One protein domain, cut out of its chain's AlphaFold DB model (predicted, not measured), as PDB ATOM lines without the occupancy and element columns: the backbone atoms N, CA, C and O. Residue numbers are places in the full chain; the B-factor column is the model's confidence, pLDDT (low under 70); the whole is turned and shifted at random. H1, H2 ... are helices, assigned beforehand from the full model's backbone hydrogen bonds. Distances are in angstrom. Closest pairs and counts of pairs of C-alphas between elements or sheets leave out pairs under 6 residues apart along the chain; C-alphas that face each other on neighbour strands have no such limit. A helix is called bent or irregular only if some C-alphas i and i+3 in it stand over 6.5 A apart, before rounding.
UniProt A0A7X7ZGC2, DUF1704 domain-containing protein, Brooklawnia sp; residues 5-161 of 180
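AT A GLANCE: This is residues 5 to 161 of the 180 residues of the protein "DUF1704 domain-containing protein" of Brooklawnia sp (UniProt A0A7X7ZGC2). An elongated body of helices has H3 and H7 crossing in its middle, a lobe of H4, H5 and H6 at one end, and H8 and H9 at the other. The long helix H1, bent but running nearly straight, crosses H3 with its first arm, and the short H2 touches its second arm. The printed part has 157 residues with nine named helices, H1 to H9 in order, and no named strand; its class is all helix, mostly crossed in packing. It is compact, with a radius of gyration of the C-alphas of 17.2 A, and spans 53 by 33 by 24 A.

IN THESE COORDINATES: H1, residues 5 to 26, begins at C-alpha 5 (-11.416, 30.984, -30.432). By its hydrogen bonds it was assigned as one helix, but it is bent, with C-alphas 16 and 19 6.5 A apart; its arms are H1a, residues 5 to 16, 14.8 A long, and H1b, residues 19 to 26. H2 is residues 31 to 34, and H3 is residues 41 to 54, 19.7 A. H4, residues 60 to 75, 22.0 A, begins at C-alpha 60 (-16.133, 35.688, -42.024). H5 is residues 81 to 89, H6 residues 94 to 104, H7 residues 119 to 131, 19.7 A, and H8 residues 135 to 142. H9, residues 148 to 159, 16.8 A, ends at C-alpha 159 (-46.338, 14.112, -33.618); it is irregular, with C-alphas 149 and 152 7.9 A apart.

HOW THE PARTS SIT: H1a touches H3, with residues 48 to 52 of H3 alone, at a steep tilt of 51 degrees, opposite ways; the closest C-alphas are those of His 13 and Ala 48, 4.7 A. H1b touches H2, C-alphas 25 and 34 being closest at 4.6 A. H3 touches H7 at 54 degrees, a steep tilt, the same way, closest at C-alphas 42 and 122, 3.8 A. H7 touches H4 with residues 120 to 125 alone, closest at C-alphas 121 and 70, 4.4 A. H4 and H5 form a helical hairpin at a shallow tilt of 33 degrees, only just short of steep, closest at C-alphas 75 and 84, 6.4 A. H6 touches H5, closest at C-alphas 97 and 88, 5.1 A, and H4, closest at C-alphas 104 and 73, 6.6 A. H8 touches H9, about perpendicular at 79 degrees, closest at C-alphas 141 and 148, 6.8 A. H8 and H1b only just touch, with 3 pairs of C-alphas within 8 A, closest at C-alphas 142 and 21, 5.2 A. In H1a, H1b, H3, H4, H5, H6 and H8 every O i to N i+4 pair is within hydrogen-bond range; in H7 it is 7 of 9 and in H9 6 of 8, while H2 is too short for such a pair.

THE WHOLE: The C-alphas farthest apart are those of Val 82 and Gln 160, 53.5 A. The printed part has no cut. The link from H6 to H7, residues 105 to 118, is long. The mean pLDDT of the printed part is 95.7, and no printed residue is under 70.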
ATOM      1  N   ARG A   5     -10.137  30.931 -29.717       90.19
ATOM      2  CA  ARG A   5     -11.416  30.984 -30.432       90.19
ATOM      3  C   ARG A   5     -11.566  29.829 -31.422       90.19
ATOM      4  O   ARG A   5     -12.644  29.245 -31.496       90.19
ATOM      5  N   ASP A   6     -10.514  29.483 -32.164       89.75
ATOM      6  CA  ASP A   6     -10.544  28.356 -33.104       89.75
ATOM      7  C   ASP A   6     -10.706  27.019 -32.381       89.75
ATOM      8  O   ASP A   6     -11.444  26.154 -32.857       89.75
ATOM      9  N   LEU A   7     -10.063  26.865 -31.219       92.38
ATOM     10  CA  LEU A   7     -10.225  25.686 -30.371       92.38
ATOM     11  C   LEU A   7     -11.664  25.571 -29.857       92.38
ATOM     12  O   LEU A   7     -12.285  24.523 -30.018       92.38
ATOM     13  N   LEU A   8     -12.219  26.648 -29.297       93.88
ATOM     14  CA  LEU A   8     -13.604  26.677 -28.819       93.88
ATOM     15  C   LEU A   8     -14.595  26.403 -29.954       93.88
ATOM     16  O   LEU A   8     -15.541  25.635 -29.774       93.88
ATOM     17  N   ARG A   9     -14.363  26.976 -31.142       94.31
ATOM     18  CA  ARG A   9     -15.179  26.712 -32.335       94.31
ATOM     19  C   ARG A   9     -15.143  25.232 -32.700       94.31
ATOM     20  O   ARG A   9     -16.190  24.649 -32.963       94.31
ATOM     21  N   LEU A  10     -13.959  24.617 -32.685       94.31
ATOM     22  CA  LEU A  10     -13.801  23.197 -32.981       94.31
ATOM     23  C   LEU A  10     -14.522  22.317 -31.950       94.31
ATOM     24  O   LEU A  10     -15.185  21.359 -32.333       94.31
ATOM     25  N   VAL A  11     -14.461  22.658 -30.659       95.69
ATOM     26  CA  VAL A  11     -15.223  21.954 -29.612       95.69
ATOM     27  C   VAL A  11     -16.728  22.085 -29.855       95.69
ATOM     28  O   VAL A  11     -17.446  21.084 -29.814       95.69
ATOM     29  N   ALA A  12     -17.214  23.284 -30.183       95.62
ATOM     30  CA  ALA A  12     -18.619  23.497 -30.519       95.62
ATOM     31  C   ALA A  12     -19.050  22.672 -31.746       95.62
ATOM     32  O   ALA A  12     -20.127  22.078 -31.731       95.62
ATOM     33  N   HIS A  13     -18.202  22.577 -32.773       96.69
ATOM     34  CA  HIS A  13     -18.457  21.799 -33.986       96.69
ATOM     35  C   HIS A  13     -18.497  20.288 -33.712       96.69
ATOM     36  O   HIS A  13     -19.498  19.614 -33.963       96.69
ATOM     37  N   GLU A  14     -17.409  19.750 -33.165       97.19
ATOM     38  CA  GLU A  14     -17.214  18.309 -33.016       97.19
ATOM     39  C   GLU A  14     -18.026  17.748 -31.847       97.19
ATOM     40  O   GLU A  14     -18.730  16.746 -31.986       97.19
ATOM     41  N   VAL A  15     -17.984  18.409 -30.688       96.06
ATOM     42  CA  VAL A  15     -18.686  17.941 -29.489       96.06
ATOM     43  C   VAL A  15     -20.131  18.433 -29.490       96.06
ATOM     44  O   VAL A  15     -21.058  17.628 -29.377       96.06
ATOM     45  N   GLY A  16     -20.336  19.741 -29.653       95.25
ATOM     46  CA  GLY A  16     -21.664  20.363 -29.606       95.25
ATOM     47  C   GLY A  16     -22.553  20.084 -30.820       95.25
ATOM     48  O   GLY A  16     -23.782  20.165 -30.708       95.25
ATOM     49  N   GLY A  17     -21.947  19.746 -31.959       96.31
ATOM     50  CA  GLY A  17     -22.614  19.286 -33.172       96.31
ATOM     51  C   GLY A  17     -22.643  17.763 -33.252       96.31
ATOM     52  O   GLY A  17     -23.665  17.140 -32.948       96.31
ATOM     53  N   HIS A  18     -21.525  17.153 -33.658       97.50
ATOM     54  CA  HIS A  18     -21.481  15.739 -34.063       97.50
ATOM     55  C   HIS A  18     -21.724  14.755 -32.911       97.50
ATOM     56  O   HIS A  18     -22.606  13.891 -33.016       97.50
ATOM     57  N   VAL A  19     -20.983  14.871 -31.802       97.38
ATOM     58  CA  VAL A  19     -21.104  13.952 -30.648       97.38
ATOM     59  C   VAL A  19     -22.470  14.081 -29.983       97.38
ATOM     60  O   VAL A  19     -23.124  13.070 -29.698       97.38
ATOM     61  N   LEU A  20     -22.930  15.313 -29.753       96.62
ATOM     62  CA  LEU A  20     -24.216  15.563 -29.115       96.62
ATOM     63  C   LEU A  20     -25.374  15.015 -29.953       96.62
ATOM     64  O   LEU A  20     -26.243  14.319 -29.423       96.62
ATOM     65  N   ARG A  21     -25.358  15.263 -31.269       97.12
ATOM     66  CA  ARG A  21     -26.364  14.731 -32.193       97.12
ATOM     67  C   ARG A  21     -26.372  13.209 -32.203       97.12
ATOM     68  O   ARG A  21     -27.436  12.604 -32.105       97.12
ATOM     69  N   TRP A  22     -25.201  12.575 -32.289       97.38
ATOM     70  CA  TRP A  22     -25.098  11.116 -32.231       97.38
ATOM     71  C   TRP A  22     -25.673  10.557 -30.927       97.38
ATOM     72  O   TRP A  22     -26.455   9.605 -30.953       97.38
ATOM     73  N   THR A  23     -25.349  11.186 -29.798       97.06
ATOM     74  CA  THR A  23     -25.821  10.749 -28.480       97.06
ATOM     75  C   THR A  23     -27.333  10.908 -28.348       97.06
ATOM     76  O   THR A  23     -28.008   9.977 -27.915       97.06
ATOM     77  N   ASN A  24     -27.888  12.050 -28.764       97.19
ATOM     78  CA  ASN A  24     -29.333  12.280 -28.756       97.19
ATOM     79  C   ASN A  24     -30.073  11.289 -29.658       97.19
ATOM     80  O   ASN A  24     -31.057  10.694 -29.227       97.19
ATOM     81  N   ALA A  25     -29.554  11.034 -30.858       97.12
ATOM     82  CA  ALA A  25     -30.122  10.057 -31.777       97.12
ATOM     83  C   ALA A  25     -30.113   8.627 -31.219       97.12
ATOM     84  O   ALA A  25     -31.080   7.890 -31.387       97.12
ATOM     85  N   ARG A  26     -29.054   8.240 -30.499       96.25
ATOM     86  CA  ARG A  26     -28.958   6.938 -29.816       96.25
ATOM     87  C   ARG A  26     -29.866   6.812 -28.592       96.25
ATOM     88  O   ARG A  26     -30.126   5.692 -28.165       96.25
ATOM     89  N   ARG A  27     -30.329   7.930 -28.027       95.88
ATOM     90  CA  ARG A  27     -31.267   7.973 -26.892       95.88
ATOM     91  C   ARG A  27     -32.736   8.008 -27.318       95.88
ATOM     92  O   ARG A  27     -33.609   7.946 -26.454       95.88
ATOM     93  N   GLN A  28     -33.020   8.112 -28.615       95.12
ATOM     94  CA  GLN A  28     -34.386   8.029 -29.121       95.12
ATOM     95  C   GLN A  28     -35.002   6.662 -28.827       95.12
ATOM     96  O   GLN A  28     -34.322   5.637 -28.824       95.12
ATOM     97  N   ARG A  29     -36.324   6.650 -28.634       88.81
ATOM     98  CA  ARG A  29     -37.090   5.401 -28.504       88.81
ATOM     99  C   ARG A  29     -37.080   4.597 -29.799       88.81
ATOM    100  O   ARG A  29     -37.098   3.375 -29.746       88.81
ATOM    101  N   GLU A  30     -37.061   5.289 -30.937       92.25
ATOM    102  CA  GLU A  30     -36.934   4.704 -32.268       92.25
ATOM    103  C   GLU A  30     -35.462   4.361 -32.564       92.25
ATOM    104  O   GLU A  30     -34.670   5.277 -32.801       92.25
ATOM    105  N   PRO A  31     -35.064   3.075 -32.605       90.25
ATOM    106  CA  PRO A  31     -33.661   2.705 -32.794       90.25
ATOM    107  C   PRO A  31     -33.095   3.156 -34.146       90.25
ATOM    108  O   PRO A  31     -31.903   3.452 -34.246       90.25
ATOM    109  N   LEU A  32     -33.943   3.252 -35.180       93.38
ATOM    110  CA  LEU A  32     -33.532   3.705 -36.512       93.38
ATOM    111  C   LEU A  32     -33.064   5.165 -36.526       93.38
ATOM    112  O   LEU A  32     -32.291   5.546 -37.405       93.38
ATOM    113  N   ALA A  33     -33.469   5.979 -35.546       95.44
ATOM    114  CA  ALA A  33     -33.010   7.359 -35.418       95.44
ATOM    115  C   ALA A  33     -31.487   7.459 -35.247       95.44
ATOM    116  O   ALA A  33     -30.889   8.435 -35.690       95.44
ATOM    117  N   GLY A  34     -30.850   6.451 -34.640       95.25
ATOM    118  CA  GLY A  34     -29.403   6.402 -34.410       95.25
ATOM    119  C   GLY A  34     -28.562   6.044 -35.640       95.25
ATOM    120  O   GLY A  34     -27.330   6.073 -35.552       95.25
ATOM    121  N   PHE A  35     -29.193   5.703 -36.766       95.25
ATOM    122  CA  PHE A  35     -28.525   5.303 -38.001       95.25
ATOM    123  C   PHE A  35     -28.714   6.347 -39.101       95.25
ATOM    124  O   PHE A  35     -29.743   7.016 -39.178       95.25
ATOM    125  N   GLY A  36     -27.698   6.478 -39.957       94.38
ATOM    126  CA  GLY A  36     -27.740   7.365 -41.116       94.38
ATOM    127  C   GLY A  36     -28.885   6.999 -42.060       94.38
ATOM    128  O   GLY A  36     -28.942   5.861 -42.520       94.38
ATOM    129  N   PHE A  37     -29.763   7.954 -42.373       94.94
ATOM    130  CA  PHE A  37     -30.839   7.770 -43.352       94.94
ATOM    131  C   PHE A  37     -30.875   8.929 -44.355       94.94
ATOM    132  O   PHE A  37     -31.017  10.094 -43.969       94.94
ATOM    133  N   GLY A  38     -30.734   8.597 -45.640       92.62
ATOM    134  CA  GLY A  38     -30.593   9.561 -46.734       92.62
ATOM    135  C   GLY A  38     -29.190  10.177 -46.832       92.62
ATOM    136  O   GLY A  38     -28.227   9.691 -46.237       92.62
ATOM    137  N   HIS A  39     -29.067  11.268 -47.591       91.56
ATOM    138  CA  HIS A  39     -27.814  12.016 -47.734       91.56
ATOM    139  C   HIS A  39     -27.617  12.950 -46.535       91.56
ATOM    140  O   HIS A  39     -28.076  14.091 -46.524       91.56
ATOM    141  N   THR A  40     -26.971  12.444 -45.485       95.12
ATOM    142  CA  THR A  40     -26.897  13.126 -44.182       95.12
ATOM    143  C   THR A  40     -25.806  14.183 -44.091       95.12
ATOM    144  O   THR A  40     -25.900  15.042 -43.224       95.12
ATOM    145  N   VAL A  41     -24.796  14.159 -44.968       95.69
ATOM    146  CA  VAL A  41     -23.591  15.006 -44.861       95.69
ATOM    147  C   VAL A  41     -23.931  16.487 -44.694       95.69
ATOM    148  O   VAL A  41     -23.446  17.103 -43.751       95.69
ATOM    149  N   ALA A  42     -24.805  17.042 -45.539       96.81
ATOM    150  CA  ALA A  42     -25.213  18.442 -45.423       96.81
ATOM    151  C   ALA A  42     -25.914  18.731 -44.085       96.81
ATOM    152  O   ALA A  42     -25.682  19.753 -43.456       96.81
ATOM    153  N   THR A  43     -26.731  17.803 -43.585       97.94
ATOM    154  CA  THR A  43     -27.388  17.961 -42.280       97.94
ATOM    155  C   THR A  43     -26.412  17.861 -41.119       97.94
ATOM    156  O   THR A  43     -26.550  18.596 -40.153       97.94
ATOM    157  N   GLU A  44     -25.444  16.949 -41.180       97.31
ATOM    158  CA  GLU A  44     -24.417  16.778 -40.145       97.31
ATOM    159  C   GLU A  44     -23.502  17.996 -40.063       97.31
ATOM    160  O   GLU A  44     -23.453  18.656 -39.026       97.31
ATOM    161  N   GLU A  45     -22.835  18.337 -41.166       97.56
ATOM    162  CA  GLU A  45     -21.894  19.458 -41.198       97.56
ATOM    163  C   GLU A  45     -22.622  20.798 -41.023       97.56
ATOM    164  O   GLU A  45     -22.127  21.682 -40.329       97.56
ATOM    165  N   GLY A  46     -23.832  20.936 -41.576       97.94
ATOM    166  CA  GLY A  46     -24.656  22.131 -41.419       97.94
ATOM    167  C   GLY A  46     -25.118  22.363 -39.979       97.94
ATOM    168  O   GLY A  46     -25.041  23.490 -39.500       97.94
ATOM    169  N   LEU A  47     -25.562  21.325 -39.253       97.94
ATOM    170  CA  LEU A  47     -25.954  21.471 -37.843       97.94
ATOM    171  C   LEU A  47     -24.751  21.786 -36.948       97.94
ATOM    172  O   LEU A  47     -24.901  22.539 -35.983       97.94
ATOM    173  N   ALA A  48     -23.578  21.231 -37.262       97.62
ATOM    174  CA  ALA A  48     -22.336  21.538 -36.565       97.62
ATOM    175  C   ALA A  48     -21.866  22.975 -36.848       97.62
ATOM    176  O   ALA A  48     -21.559  23.709 -35.913       97.62
ATOM    177  N   ALA A  49     -21.910  23.433 -38.103       97.31
ATOM    178  CA  ALA A  49     -21.624  24.823 -38.459       97.31
ATOM    179  C   ALA A  49     -22.635  25.802 -37.836       97.31
ATOM    180  O   ALA A  49     -22.248  26.841 -37.312       97.31
ATOM    181  N   LEU A  50     -23.926  25.454 -37.809       97.31
ATOM    182  CA  LEU A  50     -24.948  26.263 -37.145       97.31
ATOM    183  C   LEU A  50     -24.675  26.369 -35.640       97.31
ATOM    184  O   LEU A  50     -24.879  27.427 -35.051       97.31
ATOM    185  N   ARG A  51     -24.161  25.300 -35.018       96.00
ATOM    186  CA  ARG A  51     -23.728  25.348 -33.619       96.00
ATOM    187  C   ARG A  51     -22.603  26.363 -33.417       96.00
ATOM    188  O   ARG A  51     -22.641  27.091 -32.434       96.00
ATOM    189  N   GLU A  52     -21.639  26.470 -34.330       95.69
ATOM    190  CA  GLU A  52     -20.603  27.516 -34.257       95.69
ATOM    191  C   GLU A  52     -21.212  28.931 -34.259       95.69
ATOM    192  O   GLU A  52     -20.718  29.816 -33.558       95.69
ATOM    193  N   GLU A  53     -22.287  29.152 -35.024       95.06
ATOM    194  CA  GLU A  53     -22.997  30.441 -35.101       95.06
ATOM    195  C   GLU A  53     -23.787  30.755 -33.839       95.06
ATOM    196  O   GLU A  53     -23.662  31.853 -33.303       95.06
ATOM    197  N   GLU A  54     -24.537  29.781 -33.324       94.19
ATOM    198  CA  GLU A  54     -25.279  29.913 -32.065       94.19
ATOM    199  C   GLU A  54     -24.365  30.230 -30.876       94.19
ATOM    200  O   GLU A  54     -24.804  30.838 -29.907       94.19
ATOM    201  N   GLN A  55     -23.098  29.814 -30.941       93.06
ATOM    202  CA  GLN A  55     -22.087  30.094 -29.920       93.06
ATOM    203  C   GLN A  55     -21.310  31.395 -30.179       93.06
ATOM    204  O   GLN A  55     -20.414  31.739 -29.413       93.06
ATOM    205  N   GLY A  56     -21.599  32.119 -31.266       93.06
ATOM    206  CA  GLY A  56     -20.868  33.333 -31.636       93.06
ATOM    207  C   GLY A  56     -19.401  33.082 -32.008       93.06
ATOM    208  O   GLY A  56     -18.582  34.003 -31.945       93.06
ATOM    209  N   LEU A  57     -19.054  31.846 -32.387       93.38
ATOM    210  CA  LEU A  57     -17.694  31.389 -32.699       93.38
ATOM    211  C   LEU A  57     -17.407  31.345 -34.206       93.38
ATOM    212  O   LEU A  57     -16.243  31.327 -34.608       93.38
ATOM    213  N   SER A  58     -18.446  31.398 -35.046       90.31
ATOM    214  CA  SER A  58     -18.303  31.583 -36.495       90.31
ATOM    215  C   SER A  58     -17.628  32.921 -36.833       90.31
ATOM    216  O   SER A  58     -17.647  33.876 -36.050       90.31
ATOM    217  N   SER A  59     -16.975  32.994 -37.992       91.00
ATOM    218  CA  SER A  59     -16.285  34.193 -38.474       91.00
ATOM    219  C   SER A  59     -16.411  34.326 -39.996       91.00
ATOM    220  O   SER A  59     -16.638  33.318 -40.675       91.00
ATOM    221  N   PRO A  60     -16.203  35.527 -40.571       92.62
ATOM    222  CA  PRO A  60     -16.133  35.688 -42.024       92.62
ATOM    223  C   PRO A  60     -15.093  34.769 -42.675       92.62
ATOM    224  O   PRO A  60     -15.339  34.230 -43.748       92.62
ATOM    225  N   HIS A  61     -13.964  34.528 -42.002       91.25
ATOM    226  CA  HIS A  61     -12.925  33.613 -42.473       91.25
ATOM    227  C   HIS A  61     -13.398  32.146 -42.491       91.25
ATOM    228  O   HIS A  61     -13.131  31.410 -43.443       91.25
ATOM    229  N   THR A  62     -14.167  31.727 -41.483       90.94
ATOM    230  CA  THR A  62     -14.785  30.391 -41.429       90.94
ATOM    231  C   THR A  62     -15.783  30.206 -42.572       90.94
ATOM    232  O   THR A  62     -15.708  29.220 -43.304       90.94
ATOM    233  N   LEU A  63     -16.679  31.178 -42.778       94.06
ATOM    234  CA  LEU A  63     -17.646  31.142 -43.880       94.06
ATOM    235  C   LEU A  63     -16.954  31.152 -45.246       94.06
ATOM    236  O   LEU A  63     -17.349  30.398 -46.132       94.06
ATOM    237  N   HIS A  64     -15.894  31.947 -45.399       95.75
ATOM    238  CA  HIS A  64     -15.058  31.951 -46.595       95.75
ATOM    239  C   HIS A  64     -14.443  30.570 -46.861       95.75
ATOM    240  O   HIS A  64     -14.532  30.059 -47.973       95.75
ATOM    241  N   THR A  65     -13.918  29.906 -45.829       94.69
ATOM    242  CA  THR A  65     -13.397  28.533 -45.941       94.69
ATOM    243  C   THR A  65     -14.479  27.548 -46.395       94.69
ATOM    244  O   THR A  65     -14.229  26.705 -47.258       94.69
ATOM    245  N   TYR A  66     -15.700  27.647 -45.858       96.06
ATOM    246  CA  TYR A  66     -16.815  26.802 -46.297       96.06
ATOM    247  C   TYR A  66     -17.251  27.106 -47.740       96.06
ATOM    248  O   TYR A  66     -17.584  26.179 -48.478       96.06
ATOM    249  N   ALA A  67     -17.193  28.366 -48.173       97.06
ATOM    250  CA  ALA A  67     -17.457  28.748 -49.558       97.06
ATOM    251  C   ALA A  67     -16.404  28.177 -50.520       97.06
ATOM    252  O   ALA A  67     -16.768  27.569 -51.528       97.06
ATOM    253  N   LEU A  68     -15.116  28.275 -50.173       97.38
ATOM    254  CA  LEU A  68     -14.033  27.682 -50.965       97.38
ATOM    255  C   LEU A  68     -14.141  26.169 -51.068       97.38
ATOM    256  O   LEU A  68     -13.835  25.604 -52.111       97.38
ATOM    257  N   ARG A  69     -14.621  25.504 -50.018       97.00
ATOM    258  CA  ARG A  69     -14.906  24.068 -50.057       97.00
ATOM    259  C   ARG A  69     -15.990  23.719 -51.074       97.00
ATOM    260  O   ARG A  69     -15.803  22.775 -51.836       97.00
ATOM    261  N   VAL A  70     -17.086  24.478 -51.135       96.50
ATOM    262  CA  VAL A  70     -18.136  24.271 -52.152       96.50
ATOM    263  C   VAL A  70     -17.590  24.515 -53.555       96.50
ATOM    264  O   VAL A  70     -17.738  23.657 -54.424       96.50
ATOM    265  N   TYR A  71     -16.932  25.657 -53.766       97.50
ATOM    266  CA  TYR A  71     -16.323  25.994 -55.050       97.50
ATOM    267  C   TYR A  71     -15.316  24.926 -55.491       97.50
ATOM    268  O   TYR A  71     -15.408  24.403 -56.599       97.50
ATOM    269  N   GLY A  72     -14.413  24.536 -54.594       97.62
ATOM    270  CA  GLY A  72     -13.395  23.529 -54.846       97.62
ATOM    271  C   GLY A  72     -13.984  22.159 -55.172       97.62
ATOM    272  O   GLY A  72     -13.462  21.491 -56.055       97.62
ATOM    273  N   VAL A  73     -15.081  21.739 -54.529       96.81
ATOM    274  CA  VAL A  73     -15.772  20.484 -54.881       96.81
ATOM    275  C   VAL A  73     -16.250  20.500 -56.333       96.81
ATOM    276  O   VAL A  73     -16.094  19.489 -57.019       96.81
ATOM    277  N   ILE A  74     -16.810  21.624 -56.794       96.69
ATOM    278  CA  ILE A  74     -17.286  21.792 -58.174       96.69
ATOM    279  C   ILE A  74     -16.093  21.823 -59.134       96.69
ATOM    280  O   ILE A  74     -16.048  21.039 -60.077       96.69
ATOM    281  N   ALA A  75     -15.098  22.669 -58.859       97.56
ATOM    282  CA  ALA A  75     -13.903  22.812 -59.687       97.56
ATOM    283  C   ALA A  75     -13.125  21.492 -59.814       97.56
ATOM    284  O   ALA A  75     -12.665  21.138 -60.896       97.56
ATOM    285  N   ALA A  76     -13.038  20.714 -58.732       97.25
ATOM    286  CA  ALA A  76     -12.379  19.415 -58.729       97.25
ATOM    287  C   ALA A  76     -13.043  18.398 -59.666       97.25
ATOM    288  O   ALA A  76     -12.379  17.436 -60.021       97.25
ATOM    289  N   GLN A  77     -14.312  18.565 -60.070       95.75
ATOM    290  CA  GLN A  77     -14.944  17.651 -61.038       95.75
ATOM    291  C   GLN A  77     -14.431  17.846 -62.468       95.75
ATOM    292  O   GLN A  77     -14.574  16.939 -63.280       95.75
ATOM    293  N   GLU A  78     -13.803  18.987 -62.752       96.94
ATOM    294  CA  GLU A  78     -13.367  19.375 -64.099       96.94
ATOM    295  C   GLU A  78     -11.846  19.573 -64.193       96.94
ATOM    296  O   GLU A  78     -11.274  19.498 -65.279       96.94
ATOM    297  N   LEU A  79     -11.169  19.814 -63.063       97.62
ATOM    298  CA  LEU A  79      -9.750  20.163 -63.016       97.62
ATOM    299  C   LEU A  79      -8.885  19.058 -62.409       97.62
ATOM    300  O   LEU A  79      -9.274  18.365 -61.467       97.62
ATOM    301  N   ASP A  80      -7.659  18.958 -62.919       97.19
ATOM    302  CA  ASP A  80      -6.595  18.172 -62.308       97.19
ATOM    303  C   ASP A  80      -6.041  18.855 -61.033       97.19
ATOM    304  O   ASP A  80      -6.568  19.860 -60.557       97.19
ATOM    305  N   LEU A  81      -5.008  18.285 -60.399       97.12
ATOM    306  CA  LEU A  81      -4.552  18.760 -59.084       97.12
ATOM    307  C   LEU A  81      -3.917  20.150 -59.183       97.12
ATOM    308  O   LEU A  81      -4.131  20.994 -58.310       97.12
ATOM    309  N   VAL A  82      -3.138  20.379 -60.239       97.12
ATOM    310  CA  VAL A  82      -2.437  21.645 -60.455       97.12
ATOM    311  C   VAL A  82      -3.443  22.727 -60.831       97.12
ATOM    312  O   VAL A  82      -3.430  23.797 -60.225       97.12
ATOM    313  N   GLY A  83      -4.360  22.429 -61.755       98.06
ATOM    314  CA  GLY A  83      -5.437  23.328 -62.156       98.06
ATOM    315  C   GLY A  83      -6.347  23.699 -60.989       98.06
ATOM    316  O   GLY A  83      -6.634  24.877 -60.797       98.06
ATOM    317  N   LEU A  84      -6.736  22.728 -60.154       98.25
ATOM    318  CA  LEU A  84      -7.527  22.991 -58.950       98.25
ATOM    319  C   LEU A  84      -6.775  23.881 -57.954       98.25
ATOM    320  O   LEU A  84      -7.361  24.810 -57.405       98.25
ATOM    321  N   THR A  85      -5.485  23.616 -57.726       98.31
ATOM    322  CA  THR A  85      -4.656  24.435 -56.827       98.31
ATOM    323  C   THR A  85      -4.572  25.874 -57.331       98.31
ATOM    324  O   THR A  85      -4.767  26.808 -56.557       98.31
ATOM    325  N   PHE A  86      -4.347  26.057 -58.634       98.19
ATOM    326  CA  PHE A  86      -4.306  27.377 -59.255       98.19
ATOM    327  C   PHE A  86      -5.648  28.108 -59.123       98.19
ATOM    328  O   PHE A  86      -5.680  29.236 -58.640       98.19
ATOM    329  N   ALA A  87      -6.757  27.443 -59.450       98.12
ATOM    330  CA  ALA A  87      -8.097  28.011 -59.333       98.12
ATOM    331  C   ALA A  87      -8.437  28.430 -57.889       98.12
ATOM    332  O   ALA A  87      -9.013  29.488 -57.659       98.12
ATOM    333  N   LEU A  88      -8.047  27.629 -56.891       98.31
ATOM    334  CA  LEU A  88      -8.245  27.973 -55.479       98.31
ATOM    335  C   LEU A  88      -7.359  29.143 -55.026       98.31
ATOM    336  O   LEU A  88      -7.792  29.941 -54.195       98.31
ATOM    337  N   SER A  89      -6.150  29.273 -55.579       98.06
ATOM    338  CA  SER A  89      -5.203  30.342 -55.223       98.06
ATOM    339  C   SER A  89      -5.660  31.749 -55.628       98.06
ATOM    340  O   SER A  89      -5.129  32.732 -55.123       98.06
ATOM    341  N   GLU A  90      -6.689  31.871 -56.474       97.75
ATOM    342  CA  GLU A  90      -7.324  33.164 -56.767       97.75
ATOM    343  C   GLU A  90      -8.067  33.749 -55.554       97.75
ATOM    344  O   GLU A  90      -8.330  34.952 -55.502       97.75
ATOM    345  N   TYR A  91      -8.394  32.912 -54.566       97.56
ATOM    346  CA  TYR A  91      -9.246  33.284 -53.437       97.56
ATOM    347  C   TYR A  91      -8.608  33.028 -52.066       97.56
ATOM    348  O   TYR A  91      -9.168  33.413 -51.042       97.56
ATOM    349  N   THR A  92      -7.447  32.378 -52.002       97.50
ATOM    350  CA  THR A  92      -6.715  32.129 -50.753       97.50
ATOM    351  C   THR A  92      -5.212  32.063 -51.013       97.50
ATOM    352  O   THR A  92      -4.781  32.074 -52.163       97.50
ATOM    353  N   ASP A  93      -4.399  32.041 -49.959       96.94
ATOM    354  CA  ASP A  93      -2.953  31.942 -50.124       96.94
ATOM    355  C   ASP A  93      -2.550  30.589 -50.757       96.94
ATOM    356  O   ASP A  93      -3.281  29.601 -50.626       96.94
ATOM    357  N   PRO A  94      -1.401  30.520 -51.456       96.19
ATOM    358  CA  PRO A  94      -1.000  29.318 -52.187       96.19
ATOM    359  C   PRO A  94      -0.911  28.046 -51.336       96.19
ATOM    360  O   PRO A  94      -1.253  26.968 -51.830       96.19
ATOM    361  N   ASP A  95      -0.493  28.157 -50.072       96.69
ATOM    362  CA  ASP A  95      -0.355  27.004 -49.179       96.69
ATOM    363  C   ASP A  95      -1.741  26.463 -48.793       96.69
ATOM    364  O   ASP A  95      -2.004  25.267 -48.944       96.69
ATOM    365  N   SER A  96      -2.668  27.346 -48.404       96.75
ATOM    366  CA  SER A  96      -4.070  26.993 -48.134       96.75
ATOM    367  C   SER A  96      -4.774  26.410 -49.364       96.75
ATOM    368  O   SER A  96      -5.546  25.451 -49.252       96.75
ATOM    369  N   ALA A  97      -4.507  26.957 -50.554       98.12
ATOM    370  CA  ALA A  97      -5.057  26.459 -51.813       98.12
ATOM    371  C   ALA A  97      -4.570  25.034 -52.113       98.12
ATOM    372  O   ALA A  97      -5.379  24.160 -52.437       98.12
ATOM    373  N   ALA A  98      -3.266  24.782 -51.958       97.69
ATOM    374  CA  ALA A  98      -2.674  23.463 -52.152       97.69
ATOM    375  C   ALA A  98      -3.198  22.447 -51.125       97.69
ATOM    376  O   ALA A  98      -3.558  21.325 -51.494       97.69
ATOM    377  N   GLU A  99      -3.310  22.835 -49.851       97.25
ATOM    378  CA  GLU A  99      -3.868  21.979 -48.802       97.25
ATOM    379  C   GLU A  99      -5.321  21.589 -49.111       97.25
ATOM    380  O   GLU A  99      -5.686  20.408 -49.045       97.25
ATOM    381  N   LEU A 100      -6.150  22.560 -49.500       97.25
ATOM    382  CA  LEU A 100      -7.542  22.310 -49.859       97.25
ATOM    383  C   LEU A 100      -7.656  21.446 -51.125       97.25
ATOM    384  O   LEU A 100      -8.453  20.506 -51.141       97.25
ATOM    385  N   ALA A 101      -6.841  21.690 -52.153       97.44
ATOM    386  CA  ALA A 101      -6.821  20.870 -53.364       97.44
ATOM    387  C   ALA A 101      -6.473  19.404 -53.049       97.44
ATOM    388  O   ALA A 101      -7.186  18.485 -53.460       97.44
ATOM    389  N   LEU A 102      -5.429  19.172 -52.245       96.31
ATOM    390  CA  LEU A 102      -5.031  17.834 -51.794       96.31
ATOM    391  C   LEU A 102      -6.114  17.161 -50.946       96.31
ATOM    392  O   LEU A 102      -6.358  15.960 -51.078       96.31
ATOM    393  N   ARG A 103      -6.789  17.921 -50.078       95.75
ATOM    394  CA  ARG A 103      -7.922  17.430 -49.289       95.75
ATOM    395  C   ARG A 103      -9.073  16.974 -50.186       95.75
ATOM    396  O   ARG A 103      -9.588  15.876 -49.982       95.75
ATOM    397  N   LEU A 104      -9.457  17.790 -51.165       96.06
ATOM    398  CA  LEU A 104     -10.557  17.503 -52.088       96.06
ATOM    399  C   LEU A 104     -10.226  16.360 -53.049       96.06
ATOM    400  O   LEU A 104     -11.114  15.609 -53.434       96.06
ATOM    401  N   ARG A 105      -8.955  16.168 -53.400       94.50
ATOM    402  CA  ARG A 105      -8.511  15.075 -54.279       94.50
ATOM    403  C   ARG A 105      -7.958  13.863 -53.531       94.50
ATOM    404  O   ARG A 105      -7.366  12.968 -54.136       94.50
ATOM    405  N   ARG A 106      -8.166  13.798 -52.213       91.44
ATOM    406  CA  ARG A 106      -7.677  12.706 -51.369       91.44
ATOM    407  C   ARG A 106      -8.188  11.355 -51.873       91.44
ATOM    408  O   ARG A 106      -9.389  11.150 -52.014       91.44
ATOM    409  N   GLY A 107      -7.259  10.423 -52.082       89.06
ATOM    410  CA  GLY A 107      -7.553   9.067 -52.557       89.06
ATOM    411  C   GLY A 107      -7.571   8.909 -54.080       89.06
ATOM    412  O   GLY A 107      -7.704   7.782 -54.550       89.06
ATOM    413  N   ILE A 108      -7.392   9.984 -54.857       91.06
ATOM    414  CA  ILE A 108      -7.204   9.879 -56.305       91.06
ATOM    415  C   ILE A 108      -5.725   9.615 -56.610       91.06
ATOM    416  O   ILE A 108      -4.863  10.421 -56.274       91.06
ATOM    417  N   ALA A 109      -5.437   8.473 -57.239       90.31
ATOM    418  CA  ALA A 109      -4.068   8.053 -57.544       90.31
ATOM    419  C   ALA A 109      -3.444   8.825 -58.720       90.31
ATOM    420  O   ALA A 109      -2.246   9.091 -58.718       90.31
ATOM    421  N   ASP A 110      -4.254   9.176 -59.720       94.25
ATOM    422  CA  ASP A 110      -3.814   9.894 -60.917       94.25
ATOM    423  C   ASP A 110      -4.088  11.398 -60.764       94.25
ATOM    424  O   ASP A 110      -5.226  11.868 -60.878       94.25
ATOM    425  N   SER A 111      -3.030  12.163 -60.487       92.44
ATOM    426  CA  SER A 111      -3.116  13.606 -60.259       92.44
ATOM    427  C   SER A 111      -3.489  14.403 -61.511       92.44
ATOM    428  O   SER A 111      -3.914  15.547 -61.357       92.44
ATOM    429  N   GLN A 112      -3.404  13.814 -62.710       95.75
ATOM    430  CA  GLN A 112      -3.733  14.472 -63.981       95.75
ATOM    431  C   GLN A 112      -5.202  14.315 -64.388       95.75
ATOM    432  O   GLN A 112      -5.669  14.980 -65.309       95.75
ATOM    433  N   ARG A 113      -5.955  13.434 -63.721       93.62
ATOM    434  CA  ARG A 113      -7.395  13.292 -63.976       93.62
ATOM    435  C   ARG A 113      -8.200  14.305 -63.175       93.62
ATOM    436  O   ARG A 113      -7.773  14.645 -62.077       93.62
ATOM    437  N   PRO A 114      -9.378  14.723 -63.652       94.69
ATOM    438  CA  PRO A 114     -10.345  15.387 -62.799       94.69
ATOM    439  C   PRO A 114     -10.980  14.406 -61.802       94.69
ATOM    440  O   PRO A 114     -10.856  13.182 -61.915       94.69
ATOM    441  N   GLY A 115     -11.665  14.956 -60.809       93.19
ATOM    442  CA  GLY A 115     -12.418  14.247 -59.782       93.19
ATOM    443  C   GLY A 115     -11.895  14.499 -58.367       93.19
ATOM    444  O   GLY A 115     -10.700  14.713 -58.127       93.19
ATOM    445  N   GLY A 116     -12.808  14.415 -57.402       91.94
ATOM    446  CA  GLY A 116     -12.517  14.606 -55.986       91.94
ATOM    447  C   GLY A 116     -13.680  14.209 -55.081       91.94
ATOM    448  O   GLY A 116     -14.801  13.978 -55.540       91.94
ATOM    449  N   VAL A 117     -13.415  14.127 -53.778       91.81
ATOM    450  CA  VAL A 117     -14.439  13.871 -52.767       91.81
ATOM    451  C   VAL A 117     -15.406  15.046 -52.694       91.81
ATOM    452  O   VAL A 117     -15.008  16.203 -52.615       91.81
ATOM    453  N   THR A 118     -16.702  14.750 -52.675       93.06
ATOM    454  CA  THR A 118     -17.732  15.794 -52.677       93.06
ATOM    455  C   THR A 118     -18.170  16.201 -51.279       93.06
ATOM    456  O   THR A 118     -18.841  17.214 -51.151       93.06
ATOM    457  N   LYS A 119     -17.797  15.464 -50.218       90.69
ATOM    458  CA  LYS A 119     -18.302  15.650 -48.839       90.69
ATOM    459  C   LYS A 119     -18.320  17.120 -48.390       90.69
ATOM    460  O   LYS A 119     -19.291  17.574 -47.792       90.69
ATOM    461  N   ASP A 120     -17.262  17.854 -48.712       93.38
ATOM    462  CA  ASP A 120     -17.020  19.214 -48.239       93.38
ATOM    463  C   ASP A 120     -18.025  20.265 -48.758       93.38
ATOM    464  O   ASP A 120     -18.114  21.343 -48.172       93.38
ATOM    465  N   HIS A 121     -18.854  19.951 -49.765       93.44
ATOM    466  CA  HIS A 121     -19.958  20.840 -50.150       93.44
ATOM    467  C   HIS A 121     -20.999  20.993 -49.028       93.44
ATOM    468  O   HIS A 121     -21.638  22.038 -48.924       93.44
ATOM    469  N   GLY A 122     -21.145  19.967 -48.177       94.06
ATOM    470  CA  GLY A 122     -22.185  19.892 -47.152       94.06
ATOM    471  C   GLY A 122     -22.080  20.941 -46.045       94.06
ATOM    472  O   GLY A 122     -23.088  21.220 -45.402       94.06
ATOM    473  N   TYR A 123     -20.902  21.542 -45.833       95.25
ATOM    474  CA  TYR A 123     -20.699  22.569 -44.806       95.25
ATOM    475  C   TYR A 123     -21.562  23.806 -45.076       95.25
ATOM    476  O   TYR A 123     -22.478  24.109 -44.312       95.25
ATOM    477  N   LEU A 124     -21.290  24.518 -46.176       96.69
ATOM    478  CA  LEU A 124     -22.012  25.751 -46.485       96.69
ATOM    479  C   LEU A 124     -23.437  25.463 -46.961       96.69
ATOM    480  O   LEU A 124     -24.352  26.161 -46.534       96.69
ATOM    481  N   SER A 125     -23.646  24.449 -47.813       95.50
ATOM    482  CA  SER A 125     -24.991  24.154 -48.327       95.50
ATOM    483  C   SER A 125     -25.953  23.794 -47.195       95.50
ATOM    484  O   SER A 125     -27.037  24.365 -47.106       95.50
ATOM    485  N   GLY A 126     -25.515  22.927 -46.279       97.19
ATOM    486  CA  GLY A 126     -26.291  22.529 -45.114       97.19
ATOM    487  C   GLY A 126     -26.576  23.685 -44.167       97.19
ATOM    488  O   GLY A 126     -27.707  23.837 -43.713       97.19
ATOM    489  N   LEU A 127     -25.575  24.528 -43.890       97.94
ATOM    490  CA  LEU A 127     -25.748  25.712 -43.048       97.94
ATOM    491  C   LEU A 127     -26.794  26.675 -43.623       97.94
ATOM    492  O   LEU A 127     -27.672  27.138 -42.897       97.94
ATOM    493  N   LEU A 128     -26.707  26.980 -44.921       97.38
ATOM    494  CA  LEU A 128     -27.637  27.897 -45.581       97.38
ATOM    495  C   LEU A 128     -29.070  27.363 -45.565       97.38
ATOM    496  O   LEU A 128     -29.985  28.125 -45.266       97.38
ATOM    497  N   GLU A 129     -29.264  26.070 -45.826       97.44
ATOM    498  CA  GLU A 129     -30.587  25.447 -45.771       97.44
ATOM    499  C   GLU A 129     -31.158  25.479 -44.345       97.44
ATOM    500  O   GLU A 129     -32.275  25.954 -44.136       97.44
ATOM    501  N   LEU A 130     -30.367  25.095 -43.339       97.88
ATOM    502  CA  LEU A 130     -30.798  25.091 -41.937       97.88
ATOM    503  C   LEU A 130     -31.147  26.483 -41.403       97.88
ATOM    504  O   LEU A 130     -32.076  26.602 -40.609       97.88
ATOM    505  N   ARG A 131     -30.470  27.546 -41.852       97.19
ATOM    506  CA  ARG A 131     -30.804  28.934 -41.472       97.19
ATOM    507  C   ARG A 131     -32.218  29.352 -41.879       97.19
ATOM    508  O   ARG A 131     -32.761  30.287 -41.299       97.19
ATOM    509  N   THR A 132     -32.801  28.693 -42.879       97.38
ATOM    510  CA  THR A 132     -34.175  28.959 -43.331       97.38
ATOM    511  C   THR A 132     -35.229  28.150 -42.576       97.38
ATOM    512  O   THR A 132     -36.422  28.414 -42.718       97.38
ATOM    513  N   MET A 133     -34.809  27.166 -41.776       97.75
ATOM    514  CA  MET A 133     -35.710  26.268 -41.064       97.75
ATOM    515  C   MET A 133     -36.159  26.859 -39.730       97.75
ATOM    516  O   MET A 133     -35.469  27.665 -39.106       97.75
ATOM    517  N   ALA A 134     -37.326  26.422 -39.261       97.50
ATOM    518  CA  ALA A 134     -37.819  26.824 -37.956       97.50
ATOM    519  C   ALA A 134     -37.015  26.144 -36.832       97.50
ATOM    520  O   ALA A 134     -36.544  25.012 -36.973       97.50
ATOM    521  N   SER A 135     -36.876  26.811 -35.686       95.50
ATOM    522  CA  SER A 135     -36.058  26.318 -34.568       95.50
ATOM    523  C   SER A 135     -36.519  24.956 -34.039       95.50
ATOM    524  O   SER A 135     -35.687  24.118 -33.687       95.50
ATOM    525  N   GLN A 136     -37.828  24.686 -34.049       95.19
ATOM    526  CA  GLN A 136     -38.382  23.383 -33.676       95.19
ATOM    527  C   GLN A 136     -37.962  22.258 -34.633       95.19
ATOM    528  O   GLN A 136     -37.709  21.140 -34.188       95.19
ATOM    529  N   ASP A 137     -37.818  22.544 -35.928       97.12
ATOM    530  CA  ASP A 137     -37.386  21.555 -36.919       97.12
ATOM    531  C   ASP A 137     -35.904  21.230 -36.750       97.12
ATOM    532  O   ASP A 137     -35.503  20.065 -36.762       97.12
ATOM    533  N   ILE A 138     -35.094  22.261 -36.503       97.25
ATOM    534  CA  ILE A 138     -33.672  22.120 -36.181       97.25
ATOM    535  C   ILE A 138     -33.504  21.261 -34.919       97.25
ATOM    536  O   ILE A 138     -32.667  20.355 -34.892       97.25
ATOM    537  N   ALA A 139     -34.319  21.493 -33.885       95.75
ATOM    538  CA  ALA A 139     -34.304  20.693 -32.663       95.75
ATOM    539  C   ALA A 139     -34.639  19.215 -32.932       95.75
ATOM    540  O   ALA A 139     -33.948  18.329 -32.423       95.75
ATOM    541  N   LEU A 140     -35.634  18.930 -33.777       96.56
ATOM    542  CA  LEU A 140     -35.960  17.561 -34.179       96.56
ATOM    543  C   LEU A 140     -34.813  16.895 -34.957       96.56
ATOM    544  O   LEU A 140     -34.448  15.756 -34.662       96.56
ATOM    545  N   LEU A 141     -34.191  17.606 -35.903       97.56
ATOM    546  CA  LEU A 141     -33.061  17.094 -36.689       97.56
ATOM    547  C   LEU A 141     -31.816  16.815 -35.830       97.56
ATOM    548  O   LEU A 141     -31.087  15.860 -36.099       97.56
ATOM    549  N   ARG A 142     -31.597  17.578 -34.751       97.19
ATOM    550  CA  ARG A 142     -30.563  17.292 -33.733       97.19
ATOM    551  C   ARG A 142     -30.828  16.008 -32.947       97.19
ATOM    552  O   ARG A 142     -29.907  15.457 -32.347       97.19
ATOM    553  N   GLY A 143     -32.071  15.538 -32.945       96.50
ATOM    554  CA  GLY A 143     -32.497  14.314 -32.282       96.50
ATOM    555  C   GLY A 143     -32.352  13.046 -33.122       96.50
ATOM    556  O   GLY A 143     -32.620  11.979 -32.582       96.50
ATOM    557  N   VAL A 144     -31.962  13.123 -34.403       97.38
ATOM    558  CA  VAL A 144     -31.887  11.967 -35.322       97.38
ATOM    559  C   VAL A 144     -30.664  12.048 -36.248       97.38
ATOM    560  O   VAL A 144     -30.192  13.134 -36.572       97.38
ATOM    561  N   LYS A 145     -30.163  10.916 -36.757       97.69
ATOM    562  CA  LYS A 145     -29.082  10.838 -37.768       97.69
ATOM    563  C   LYS A 145     -29.616  10.843 -39.205       97.69
ATOM    564  O   LYS A 145     -29.039  10.228 -40.096       97.69
ATOM    565  N   TRP A 146     -30.747  11.499 -39.445       97.56
ATOM    566  CA  TRP A 146     -31.400  11.515 -40.756       97.56
ATOM    567  C   TRP A 146     -31.134  12.818 -41.504       97.56
ATOM    568  O   TRP A 146     -30.799  13.843 -40.905       97.56
ATOM    569  N   SER A 147     -31.256  12.766 -42.826       97.50
ATOM    570  CA  SER A 147     -31.144  13.952 -43.668       97.50
ATOM    571  C   SER A 147     -32.318  14.906 -43.439       97.50
ATOM    572  O   SER A 147     -33.456  14.473 -43.244       97.50
ATOM    573  N   MET A 148     -32.048  16.208 -43.519       97.31
ATOM    574  CA  MET A 148     -33.064  17.261 -43.476       97.31
ATOM    575  C   MET A 148     -34.088  17.142 -44.614       97.31
ATOM    576  O   MET A 148     -35.233  17.547 -44.447       97.31
ATOM    577  N   THR A 149     -33.750  16.453 -45.710       97.19
ATOM    578  CA  THR A 149     -34.701  16.111 -46.785       97.19
ATOM    579  C   THR A 149     -35.842  15.201 -46.316       97.19
ATOM    580  O   THR A 149     -36.848  15.055 -47.005       97.19
ATOM    581  N   HIS A 150     -35.702  14.563 -45.151       97.12
ATOM    582  CA  HIS A 150     -36.730  13.737 -44.520       97.12
ATOM    583  C   HIS A 150     -37.458  14.459 -43.378       97.12
ATOM    584  O   HIS A 150     -38.119  13.801 -42.574       97.12
ATOM    585  N   LEU A 151     -37.376  15.791 -43.296       97.06
ATOM    586  CA  LEU A 151     -37.984  16.574 -42.218       97.06
ATOM    587  C   LEU A 151     -39.481  16.278 -42.030       97.06
ATOM    588  O   LEU A 151     -39.927  16.105 -40.900       97.06
ATOM    589  N   ASP A 152     -40.249  16.110 -43.108       97.56
ATOM    590  CA  ASP A 152     -41.676  15.779 -42.993       97.56
ATOM    591  C   ASP A 152     -41.926  14.418 -42.335       97.56
ATOM    592  O   ASP A 152     -42.899  14.244 -41.604       97.56
ATOM    593  N   LEU A 153     -41.048  13.436 -42.562       96.19
ATOM    594  CA  LEU A 153     -41.114  12.156 -41.857       96.19
ATOM    595  C   LEU A 153     -40.762  12.333 -40.377       96.19
ATOM    596  O   LEU A 153     -41.450  11.776 -39.522       96.19
ATOM    597  N   VAL A 154     -39.721  13.113 -40.078       96.81
ATOM    598  CA  VAL A 154     -39.301  13.417 -38.703       96.81
ATOM    599  C   VAL A 154     -40.444  14.080 -37.928       96.81
ATOM    600  O   VAL A 154     -40.777  13.619 -36.837       96.81
ATOM    601  N   ARG A 155     -41.101  15.090 -38.512       97.19
ATOM    602  CA  ARG A 155     -42.265  15.773 -37.926       97.19
ATOM    603  C   ARG A 155     -43.398  14.801 -37.610       97.19
ATOM    604  O   ARG A 155     -43.808  14.713 -36.458       97.19
ATOM    605  N   ARG A 156     -43.827  13.992 -38.587       97.12
ATOM    606  CA  ARG A 156     -44.906  13.008 -38.380       97.12
ATOM    607  C   ARG A 156     -44.594  12.019 -37.259       97.12
ATOM    608  O   ARG A 156     -45.473  11.671 -36.479       97.12
ATOM    609  N   LEU A 157     -43.354  11.539 -37.169       95.94
ATOM    610  CA  LEU A 157     -42.963  10.608 -36.107       95.94
ATOM    611  C   LEU A 157     -42.888  11.290 -34.735       95.94
ATOM    612  O   LEU A 157     -43.208  10.655 -33.730       95.94
ATOM    613  N   ALA A 158     -42.496  12.564 -34.679       95.88
ATOM    614  CA  ALA A 158     -42.540  13.352 -33.451       95.88
ATOM    615  C   ALA A 158     -43.988  13.595 -32.984       95.88
ATOM    616  O   ALA A 158     -44.295  13.368 -31.818       95.88
ATOM    617  N   GLU A 159     -44.899  13.948 -33.896       96.38
ATOM    618  CA  GLU A 159     -46.338  14.112 -33.618       96.38
ATOM    619  C   GLU A 159     -46.987  12.820 -33.099       96.38
ATOM    620  O   GLU A 159     -47.849  12.851 -32.225       96.38
ATOM    621  N   GLN A 160     -46.529  11.665 -33.586       95.50
ATOM    622  CA  GLN A 160     -46.950  10.343 -33.108       95.50
ATOM    623  C   GLN A 160     -46.304   9.936 -31.770       95.50
ATOM    624  O   GLN A 160     -46.531   8.822 -31.297       95.50
ATOM    625  N   GLY A 161     -45.451  10.777 -31.179       94.19
ATOM    626  CA  GLY A 161     -44.714  10.473 -29.950       94.19
ATOM    627  C   GLY A 161     -43.650   9.380 -30.105       94.19
ATOM    628  O   GLY A 161     -43.188   8.821 -29.107       94.19
TER     629      GLY A 161